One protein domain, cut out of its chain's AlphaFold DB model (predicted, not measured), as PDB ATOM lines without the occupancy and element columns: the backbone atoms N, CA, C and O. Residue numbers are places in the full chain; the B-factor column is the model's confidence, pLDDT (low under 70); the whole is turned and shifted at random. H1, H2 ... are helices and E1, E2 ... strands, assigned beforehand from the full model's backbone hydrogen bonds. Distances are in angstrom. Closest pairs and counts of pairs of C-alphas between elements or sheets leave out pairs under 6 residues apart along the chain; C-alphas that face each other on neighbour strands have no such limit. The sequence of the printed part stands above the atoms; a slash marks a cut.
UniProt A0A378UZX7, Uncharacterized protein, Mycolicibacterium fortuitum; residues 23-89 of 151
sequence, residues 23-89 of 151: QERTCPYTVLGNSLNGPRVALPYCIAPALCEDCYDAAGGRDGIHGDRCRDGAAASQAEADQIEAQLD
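What this domain is: This is residues 23 to 89 of the 151 residues of an uncharacterized protein of Mycolicibacterium fortuitum (UniProt A0A378UZX7). A long helix, H3, runs along much of one side of a narrow rod; a small hairpin of two strands, E1 and E2, sits alongside it, with E1 next to H3, and two short helices, H1 and H2, make one end. The 67 printed residues have two named strands and then three named helices, in the order E1, E2, H1, H2, H3, and the class is mostly helix. The sheet has the order E1, E2 and is antiparallel. The whole is loose, with a radius of gyration of the C-alphas of 14.4 A, and the C-alphas span 48 by 21 by 11 A.

Where its parts are: E1 is residues 30 to 32, from C-alpha 30 at (-31.411, 30.566, -53.555). E2 is residues 42 to 44. H1 is residues 53 to 58, with C-alpha 53 at (-46.488, 39.574, -37.795), and H2 is residues 61 to 65. H3, residues 68 to 89, is 31.2 A long and ends with C-alpha 89 at (-19.688, 16.691, -67.075).

How they stand to each other: E1 and E2 form a hairpin, antiparallel at 150 degrees between their directions. N 31 and O 43 are 2.9 A apart, and N 43 and O 31 are 3.0 A apart, both within hydrogen-bond range. The closest C-alphas of E1 and H3 are those of Val 31 and Gln 78, 5.5 A apart, while E2 and H3 are apart. H1 and H2 are close but not clearly touching, their closest C-alphas, Tyr 56 and Arg 62, being 7.8 A apart. H2 and H3 are apart, as are H1 and H3. In H1, H2 and H3 every O i to N i+4 pair is within hydrogen-bond range.

The domain as a whole: The C-alphas farthest apart, those of Asp 54 and Asp 89, are 48.0 A apart. The printed part has no cut. The links H1 to H2 and H2 to H3 are tight, the other two are short, and none is long. The mean pLDDT of the printed part is 95.3, and no printed residue is under 70.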
ATOM      1  N   GLN A  23     -48.401  35.188 -43.233       90.00
ATOM      2  CA  GLN A  23     -47.757  35.284 -44.539       90.00
ATOM      3  C   GLN A  23     -46.676  34.221 -44.706       90.00
ATOM      4  O   GLN A  23     -45.884  33.957 -43.794       90.00
ATOM      5  N   GLU A  24     -46.627  33.651 -45.905       90.31
ATOM      6  CA  GLU A  24     -45.456  32.940 -46.402       90.31
ATOM      7  C   GLU A  24     -44.369  33.963 -46.727       90.31
ATOM      8  O   GLU A  24     -44.631  35.005 -47.331       90.31
ATOM      9  N   ARG A  25     -43.134  33.673 -46.329       90.25
ATOM     10  CA  ARG A  25     -41.982  34.515 -46.650       90.25
ATOM     11  C   ARG A  25     -40.969  33.676 -47.410       90.25
ATOM     12  O   ARG A  25     -40.724  32.523 -47.077       90.25
ATOM     13  N   THR A  26     -40.413  34.241 -48.473       91.88
ATOM     14  CA  THR A  26     -39.454  33.524 -49.318       91.88
ATOM     15  C   THR A  26     -38.046  33.679 -48.756       91.88
ATOM     16  O   THR A  26     -37.630  34.789 -48.417       91.88
ATOM     17  N   CYS A  27     -37.297  32.576 -48.692       93.88
ATOM     18  CA  CYS A  27     -35.896  32.619 -48.287       93.88
ATOM     19  C   CYS A  27     -35.080  33.510 -49.249       93.88
ATOM     20  O   CYS A  27     -35.170  33.308 -50.459       93.88
ATOM     21  N   PRO A  28     -34.271  34.471 -48.750       94.94
ATOM     22  CA  PRO A  28     -33.359  35.263 -49.582       94.94
ATOM     23  C   PRO A  28     -32.348  34.420 -50.351       94.94
ATOM     24  O   PRO A  28     -31.909  34.823 -51.424       94.94
ATOM     25  N   TYR A  29     -31.914  33.309 -49.758       96.69
ATOM     26  CA  TYR A  29     -30.864  32.484 -50.324       96.69
ATOM     27  C   TYR A  29     -31.481  31.477 -51.273       96.69
ATOM     28  O   TYR A  29     -32.382  30.723 -50.900       96.69
ATOM     29  N   THR A  30     -30.976  31.467 -52.496       96.81
ATOM     30  CA  THR A  30     -31.411  30.566 -53.555       96.81
ATOM     31  C   THR A  30     -30.310  29.576 -53.884       96.81
ATOM     32  O   THR A  30     -29.136  29.936 -53.863       96.81
ATOM     33  N   VAL A  31     -30.701  28.358 -54.244       97.88
ATOM     34  CA  VAL A  31     -29.800  27.313 -54.730       97.88
ATOM     35  C   VAL A  31     -30.190  26.981 -56.161       97.88
ATOM     36  O   VAL A  31     -31.361  26.715 -56.442       97.88
ATOM     37  N   LEU A  32     -29.217  26.994 -57.068       98.06
ATOM     38  CA  LEU A  32     -29.372  26.454 -58.411       98.06
ATOM     39  C   LEU A  32     -29.139  24.944 -58.347       98.06
ATOM     40  O   LEU A  32     -27.996  24.496 -58.244       98.06
ATOM     41  N   GLY A  33     -30.230  24.176 -58.402       95.88
ATOM     42  CA  GLY A  33     -30.192  22.716 -58.311       95.88
ATOM     43  C   GLY A  33     -29.389  22.041 -59.430       95.88
ATOM     44  O   GLY A  33     -28.970  22.679 -60.403       95.88
ATOM     45  N   ASN A  34     -29.192  20.730 -59.286       96.69
ATOM     46  CA  ASN A  34     -28.595  19.883 -60.322       96.69
ATOM     47  C   ASN A  34     -29.632  19.441 -61.371       96.69
ATOM     48  O   ASN A  34     -30.840  19.607 -61.185       96.69
ATOM     49  N   SER A  35     -29.155  18.870 -62.473       96.69
ATOM     50  CA  SER A  35     -29.951  18.518 -63.642       96.69
ATOM     51  C   SER A  35     -30.491  17.084 -63.640       96.69
ATOM     52  O   SER A  35     -30.936  16.597 -64.677       96.69
ATOM     53  N   LEU A  36     -30.427  16.362 -62.515       96.00
ATOM     54  CA  LEU A  36     -30.844  14.953 -62.471       96.00
ATOM     55  C   LEU A  36     -32.353  14.768 -62.693       96.00
ATOM     56  O   LEU A  36     -32.771  13.733 -63.200       96.00
ATOM     57  N   ASN A  37     -33.160  15.778 -62.355       90.38
ATOM     58  CA  ASN A  37     -34.622  15.758 -62.486       90.38
ATOM     59  C   ASN A  37     -35.137  16.684 -63.607       90.38
ATOM     60  O   ASN A  37     -36.285  17.124 -63.567       90.38
ATOM     61  N   GLY A  38     -34.287  17.023 -64.580       91.88
ATOM     62  CA  GLY A  38     -34.603  17.953 -65.668       91.88
ATOM     63  C   GLY A  38     -33.699  19.191 -65.675       91.88
ATOM     64  O   GLY A  38     -32.599  19.151 -65.128       91.88
ATOM     65  N   PRO A  39     -34.116  20.298 -66.314       94.69
ATOM     66  CA  PRO A  39     -33.326  21.525 -66.342       94.69
ATOM     67  C   PRO A  39     -33.012  22.040 -64.935       94.69
ATOM     68  O   PRO A  39     -33.842  21.942 -64.031       94.69
ATOM     69  N   ARG A  40     -31.828  22.636 -64.753       96.44
ATOM     70  CA  ARG A  40     -31.457  23.277 -63.485       96.44
ATOM     71  C   ARG A  40     -32.416  24.436 -63.198       96.44
ATOM     72  O   ARG A  40     -32.648  25.278 -64.063       96.44
ATOM     73  N   VAL A  41     -32.936  24.497 -61.975       96.81
ATOM     74  CA  VAL A  41     -33.842  25.562 -61.517       96.81
ATOM     75  C   VAL A  41     -33.285  26.187 -60.245       96.81
ATOM     76  O   VAL A  41     -32.807  25.481 -59.356       96.81
ATOM     77  N   ALA A  42     -33.342  27.517 -60.167       96.69
ATOM     78  CA  ALA A  42     -33.036  28.257 -58.951       96.69
ATOM     79  C   ALA A  42     -34.267  28.274 -58.039       96.69
ATOM     80  O   ALA A  42     -35.322  28.771 -58.432       96.69
ATOM     81  N   LEU A  43     -34.132  27.736 -56.827       94.81
ATOM     82  CA  LEU A  43     -35.204  27.694 -55.834       94.81
ATOM     83  C   LEU A  43     -34.742  28.302 -54.505       94.81
ATOM     84  O   LEU A  43     -33.556  28.225 -54.181       94.81
ATOM     85  N   PRO A  44     -35.657  28.884 -53.711       95.69
ATOM     86  CA  PRO A  44     -35.355  29.278 -52.339       95.69
ATOM     87  C   PRO A  44     -34.836  28.079 -51.539       95.69
ATOM     88  O   PRO A  44     -35.403  26.990 -51.613       95.69
ATOM     89  N   TYR A  45     -33.775  28.282 -50.757       95.31
ATOM     90  CA  TYR A  45     -33.102  27.207 -50.024       95.31
ATOM     91  C   TYR A  45     -34.022  26.502 -49.021       95.31
ATOM     92  O   TYR A  45     -33.985  25.282 -48.882       95.31
ATOM     93  N   CYS A  46     -34.853  27.268 -48.312       93.25
ATOM     94  CA  CYS A  46     -35.761  26.725 -47.316       93.25
ATOM     95  C   CYS A  46     -37.204  27.158 -47.569       93.25
ATOM     96  O   CYS A  46     -37.478  28.250 -48.074       93.25
ATOM     97  N   ILE A  47     -38.123  26.291 -47.153       90.19
ATOM     98  CA  ILE A  47     -39.537  26.619 -47.009       90.19
ATOM     99  C   ILE A  47     -39.672  27.310 -45.651       90.19
ATOM    100  O   ILE A  47     -39.588  26.652 -44.613       90.19
ATOM    101  N   ALA A  48     -39.798  28.637 -45.647       90.50
ATOM    102  CA  ALA A  48     -39.938  29.390 -44.402       90.50
ATOM    103  C   ALA A  48     -41.260  29.029 -43.709       90.50
ATOM    104  O   ALA A  48     -42.240  28.771 -44.413       90.50
ATOM    105  N   PRO A  49     -41.330  29.055 -42.366       91.56
ATOM    106  CA  PRO A  49     -42.600  28.918 -41.661       91.56
ATOM    107  C   PRO A  49     -43.550  30.060 -42.039       91.56
ATOM    108  O   PRO A  49     -43.126  31.210 -42.183       91.56
ATOM    109  N   ALA A  50     -44.840  29.757 -42.159       94.38
ATOM    110  CA  ALA A  50     -45.860  30.783 -42.325       94.38
ATOM    111  C   ALA A  50     -46.141  31.400 -40.949       94.38
ATOM    112  O   ALA A  50     -46.623  30.713 -40.053       94.38
ATOM    113  N   LEU A  51     -45.821  32.680 -40.742       95.00
ATOM    114  CA  LEU A  51     -45.956  33.342 -39.436       95.00
ATOM    115  C   LEU A  51     -46.804  34.611 -39.539       95.00
ATOM    116  O   LEU A  51     -46.667  35.366 -40.508       95.00
ATOM    117  N   CYS A  52     -47.639  34.859 -38.525       95.69
ATOM    118  CA  CYS A  52     -48.228  36.180 -38.299       95.69
ATOM    119  C   CYS A  52     -47.140  37.198 -37.918       95.69
ATOM    120  O   CYS A  52     -46.030  36.803 -37.547       95.69
ATOM    121  N   GLU A  53     -47.455  38.489 -38.015       95.31
ATOM    122  CA  GLU A  53     -46.488  39.574 -37.795       95.31
ATOM    123  C   GLU A  53     -45.834  39.508 -36.407       95.31
ATOM    124  O   GLU A  53     -44.613  39.429 -36.316       95.31
ATOM    125  N   ASP A  54     -46.620  39.357 -35.338       95.94
ATOM    126  CA  ASP A  54     -46.082  39.264 -33.973       95.94
ATOM    127  C   ASP A  54     -45.097  38.096 -33.807       95.94
ATOM    128  O   ASP A  54     -44.062  38.204 -33.148       95.94
ATOM    129  N   CYS A  55     -45.409  36.944 -34.409       96.12
ATOM    130  CA  CYS A  55     -44.536  35.773 -34.349       96.12
ATOM    131  C   CYS A  55     -43.285  35.929 -35.216       96.12
ATOM    132  O   CYS A  55     -42.258  35.335 -34.880       96.12
ATOM    133  N   TYR A  56     -43.379  36.681 -36.313       95.62
ATOM    134  CA  TYR A  56     -42.263  37.027 -37.180       95.62
ATOM    135  C   TYR A  56     -41.293  37.972 -36.472       95.62
ATOM    136  O   TYR A  56     -40.108  37.658 -36.368       95.62
ATOM    137  N   ASP A  57     -41.799  39.051 -35.883       95.94
ATOM    138  CA  ASP A  57     -40.994  40.015 -35.133       95.94
ATOM    139  C   ASP A  57     -40.356  39.369 -33.904       95.94
ATOM    140  O   ASP A  57     -39.152  39.500 -33.678       95.94
ATOM    141  N   ALA A  58     -41.118  38.559 -33.159       96.56
ATOM    142  CA  ALA A  58     -40.592  37.794 -32.030       96.56
ATOM    143  C   ALA A  58     -39.543  36.746 -32.440       96.56
ATOM    144  O   ALA A  58     -38.771  36.291 -31.597       96.56
ATOM    145  N   ALA A  59     -39.529  36.320 -33.707       94.00
ATOM    146  CA  ALA A  59     -38.487  35.454 -34.246       94.00
ATOM    147  C   ALA A  59     -37.241  36.233 -34.694       94.00
ATOM    148  O   ALA A  59     -36.281  35.594 -35.102       94.00
ATOM    149  N   GLY A  60     -37.230  37.569 -34.611       94.81
ATOM    150  CA  GLY A  60     -36.153  38.423 -35.119       94.81
ATOM    151  C   GLY A  60     -36.320  38.796 -36.594       94.81
ATOM    152  O   GLY A  60     -35.340  39.100 -37.273       94.81
ATOM    153  N   GLY A  61     -37.546  38.725 -37.115       93.94
ATOM    154  CA  GLY A  61     -37.871  39.060 -38.492       93.94
ATOM    155  C   GLY A  61     -37.115  38.206 -39.511       93.94
ATOM    156  O   GLY A  61     -36.943  36.993 -39.351       93.94
ATOM    157  N   ARG A  62     -36.670  38.839 -40.602       92.25
ATOM    158  CA  ARG A  62     -36.017  38.146 -41.720       92.25
ATOM    159  C   ARG A  62     -34.732  37.471 -41.277       92.25
ATOM    160  O   ARG A  62     -34.535  36.314 -41.624       92.25
ATOM    161  N   ASP A  63     -33.895  38.171 -40.528       91.88
ATOM    162  CA  ASP A  63     -32.564  37.683 -40.163       91.88
ATOM    163  C   ASP A  63     -32.639  36.598 -39.089       91.88
ATOM    164  O   ASP A  63     -31.808  35.696 -39.055       91.88
ATOM    165  N   GLY A  64     -33.677  36.615 -38.252       93.00
ATOM    166  CA  GLY A  64     -33.919  35.534 -37.306       93.00
ATOM    167  C   GLY A  64     -34.428  34.242 -37.958       93.00
ATOM    168  O   GLY A  64     -34.025  33.147 -37.565       93.00
ATOM    169  N   ILE A  65     -35.258  34.342 -39.004       93.31
ATOM    170  CA  ILE A  65     -35.778  33.172 -39.743       93.31
ATOM    171  C   ILE A  65     -34.781  32.672 -40.796       93.31
ATOM    172  O   ILE A  65     -34.587  31.468 -40.969       93.31
ATOM    173  N   HIS A  66     -34.144  33.601 -41.504       94.31
ATOM    174  CA  HIS A  66     -33.233  33.367 -42.621       94.31
ATOM    175  C   HIS A  66     -31.817  33.846 -42.307       94.31
ATOM    176  O   HIS A  66     -31.152  34.418 -43.162       94.31
ATOM    177  N   GLY A  67     -31.349  33.627 -41.084       91.25
ATOM    178  CA  GLY A  67     -29.996  34.006 -40.692       91.25
ATOM    179  C   GLY A  67     -28.918  33.099 -41.283       91.25
ATOM    180  O   GLY A  67     -29.111  32.398 -42.283       91.25
ATOM    181  N   ASP A  68     -27.784  33.062 -40.593       93.56
ATOM    182  CA  ASP A  68     -26.569  32.334 -40.974       93.56
ATOM    183  C   ASP A  68     -26.817  30.871 -41.342       93.56
ATOM    184  O   ASP A  68     -26.284  30.381 -42.331       93.56
ATOM    185  N   ARG A  69     -27.732  30.191 -40.644       94.00
ATOM    186  CA  ARG A  69     -28.097  28.805 -40.967       94.00
ATOM    187  C   ARG A  69     -28.635  28.643 -42.393       94.00
ATOM    188  O   ARG A  69     -28.353  27.632 -43.034       94.00
ATOM    189  N   CYS A  70     -29.436  29.591 -42.879       96.38
ATOM    190  CA  CYS A  70     -29.940  29.535 -44.251       96.38
ATOM    191  C   CYS A  70     -28.856  29.909 -45.261       96.38
ATOM    192  O   CYS A  70     -28.802  29.292 -46.319       96.38
ATOM    193  N   ARG A  71     -27.984  30.868 -44.932       96.19
ATOM    194  CA  ARG A  71     -26.847  31.242 -45.782       96.19
ATOM    195  C   ARG A  71     -25.888  30.072 -45.974       96.19
ATOM    196  O   ARG A  71     -25.603  29.682 -47.102       96.19
ATOM    197  N   ASP A  72     -25.420  29.506 -44.869       97.31
ATOM    198  CA  ASP A  72     -24.401  28.462 -44.861       97.31
ATOM    199  C   ASP A  72     -24.976  27.157 -45.430       97.31
ATOM    200  O   ASP A  72     -24.323  26.465 -46.207       97.31
ATOM    201  N   GLY A  73     -26.245  26.867 -45.123       97.56
ATOM    202  CA  GLY A  73     -26.978  25.754 -45.716       97.56
ATOM    203  C   GLY A  73     -27.153  25.889 -47.230       97.56
ATOM    204  O   GLY A  73     -26.880  24.937 -47.958       97.56
ATOM    205  N   ALA A  74     -27.533  27.074 -47.723       97.94
ATOM    206  CA  ALA A  74     -27.640  27.327 -49.158       97.94
ATOM    207  C   ALA A  74     -26.287  27.177 -49.865       97.94
ATOM    208  O   ALA A  74     -26.226  26.562 -50.926       97.94
ATOM    209  N   ALA A  75     -25.201  27.674 -49.264       98.19
ATOM    210  CA  ALA A  75     -23.852  27.511 -49.803       98.19
ATOM    211  C   ALA A  75     -23.431  26.033 -49.874       98.19
ATOM    212  O   ALA A  75     -22.902  25.595 -50.894       98.19
ATOM    213  N   ALA A  76     -23.715  25.245 -48.832       98.12
ATOM    214  CA  ALA A  76     -23.433  23.811 -48.823       98.12
ATOM    215  C   ALA A  76     -24.256  23.051 -49.878       98.12
ATOM    216  O   ALA A  76     -23.706  22.240 -50.621       98.12
ATOM    217  N   SER A  77     -25.555  23.343 -49.996       97.75
ATOM    218  CA  SER A  77     -26.408  22.743 -51.029       97.75
ATOM    219  C   SER A  77     -26.002  23.151 -52.445       97.75
ATOM    220  O   SER A  77     -26.087  22.330 -53.356       97.75
ATOM    221  N   GLN A  78     -25.533  24.386 -52.640       98.38
ATOM    222  CA  GLN A  78     -24.982  24.823 -53.920       98.38
ATOM    223  C   GLN A  78     -23.713  24.039 -54.262       98.38
ATOM    224  O   GLN A  78     -23.602  23.531 -55.371       98.38
ATOM    225  N   ALA A  79     -22.803  23.865 -53.299       98.31
ATOM    226  CA  ALA A  79     -21.587  23.082 -53.495       98.31
ATOM    227  C   ALA A  79     -21.888  21.612 -53.845       98.31
ATOM    228  O   ALA A  79     -21.261  21.066 -54.749       98.31
ATOM    229  N   GLU A  80     -22.872  20.984 -53.190       97.44
ATOM    230  CA  GLU A  80     -23.320  19.628 -53.544       97.44
ATOM    231  C   GLU A  80     -23.880  19.579 -54.974       97.44
ATOM    232  O   GLU A  80     -23.522  18.696 -55.756       97.44
ATOM    233  N   ALA A  81     -24.747  20.532 -55.338       97.81
ATOM    234  CA  ALA A  81     -25.322  20.597 -56.678       97.81
ATOM    235  C   ALA A  81     -24.238  20.786 -57.750       97.81
ATOM    236  O   ALA A  81     -24.238  20.066 -58.745       97.81
ATOM    237  N   ASP A  82     -23.289  21.693 -57.527       98.31
ATOM    238  CA  ASP A  82     -22.191  21.954 -58.457       98.31
ATOM    239  C   ASP A  82     -21.233  20.758 -58.561       98.31
ATOM    240  O   ASP A  82     -20.761  20.439 -59.652       98.31
ATOM    241  N   GLN A  83     -20.996  20.035 -57.463       98.19
ATOM    242  CA  GLN A  83     -20.214  18.799 -57.485       98.19
ATOM    243  C   GLN A  83     -20.897  17.699 -58.316       98.19
ATOM    244  O   GLN A  83     -20.214  16.931 -58.998       98.19
ATOM    245  N   ILE A  84     -22.228  17.604 -58.271       97.81
ATOM    246  CA  ILE A  84     -22.991  16.671 -59.114       97.81
ATOM    247  C   ILE A  84     -22.870  17.070 -60.584       97.81
ATOM    248  O   ILE A  84     -22.579  16.214 -61.414       97.81
ATOM    249  N   GLU A  85     -23.026  18.356 -60.910       98.44
ATOM    250  CA  GLU A  85     -22.861  18.841 -62.286       98.44
ATOM    251  C   GLU A  85     -21.456  18.562 -62.829       98.44
ATOM    252  O   GLU A  85     -21.325  18.067 -63.945       98.44
ATOM    253  N   ALA A  86     -20.414  18.787 -62.024       98.38
ATOM    254  CA  ALA A  86     -19.038  18.500 -62.419       98.38
ATOM    255  C   ALA A  86     -18.807  17.004 -62.700       98.38
ATOM    256  O   ALA A  86     -18.108  16.650 -63.648       98.38
ATOM    257  N   GLN A  87     -19.408  16.113 -61.907       98.38
ATOM    258  CA  GLN A  87     -19.330  14.667 -62.143       98.38
ATOM    259  C   GLN A  87     -20.114  14.250 -63.391       98.38
ATOM    260  O   GLN A  87     -19.616  13.452 -64.184       98.38
ATOM    261  N   LEU A  88     -21.299  14.825 -63.612       98.12
ATOM    262  CA  LEU A  88     -22.062  14.622 -64.845       98.12
ATOM    263  C   LEU A  88     -21.242  15.048 -66.074       98.12
ATOM    264  O   LEU A  88     -21.186  14.310 -67.058       98.12
ATOM    265  N   ASP A  89     -20.564  16.194 -66.006       98.19
ATOM    266  CA  ASP A  89     -19.688  16.691 -67.075       98.19
ATOM    267  C   ASP A  89     -18.460  15.793 -67.297       98.19
ATOM    268  O   ASP A  89     -17.996  15.650 -68.427       98.19
TER     269      ASP A  89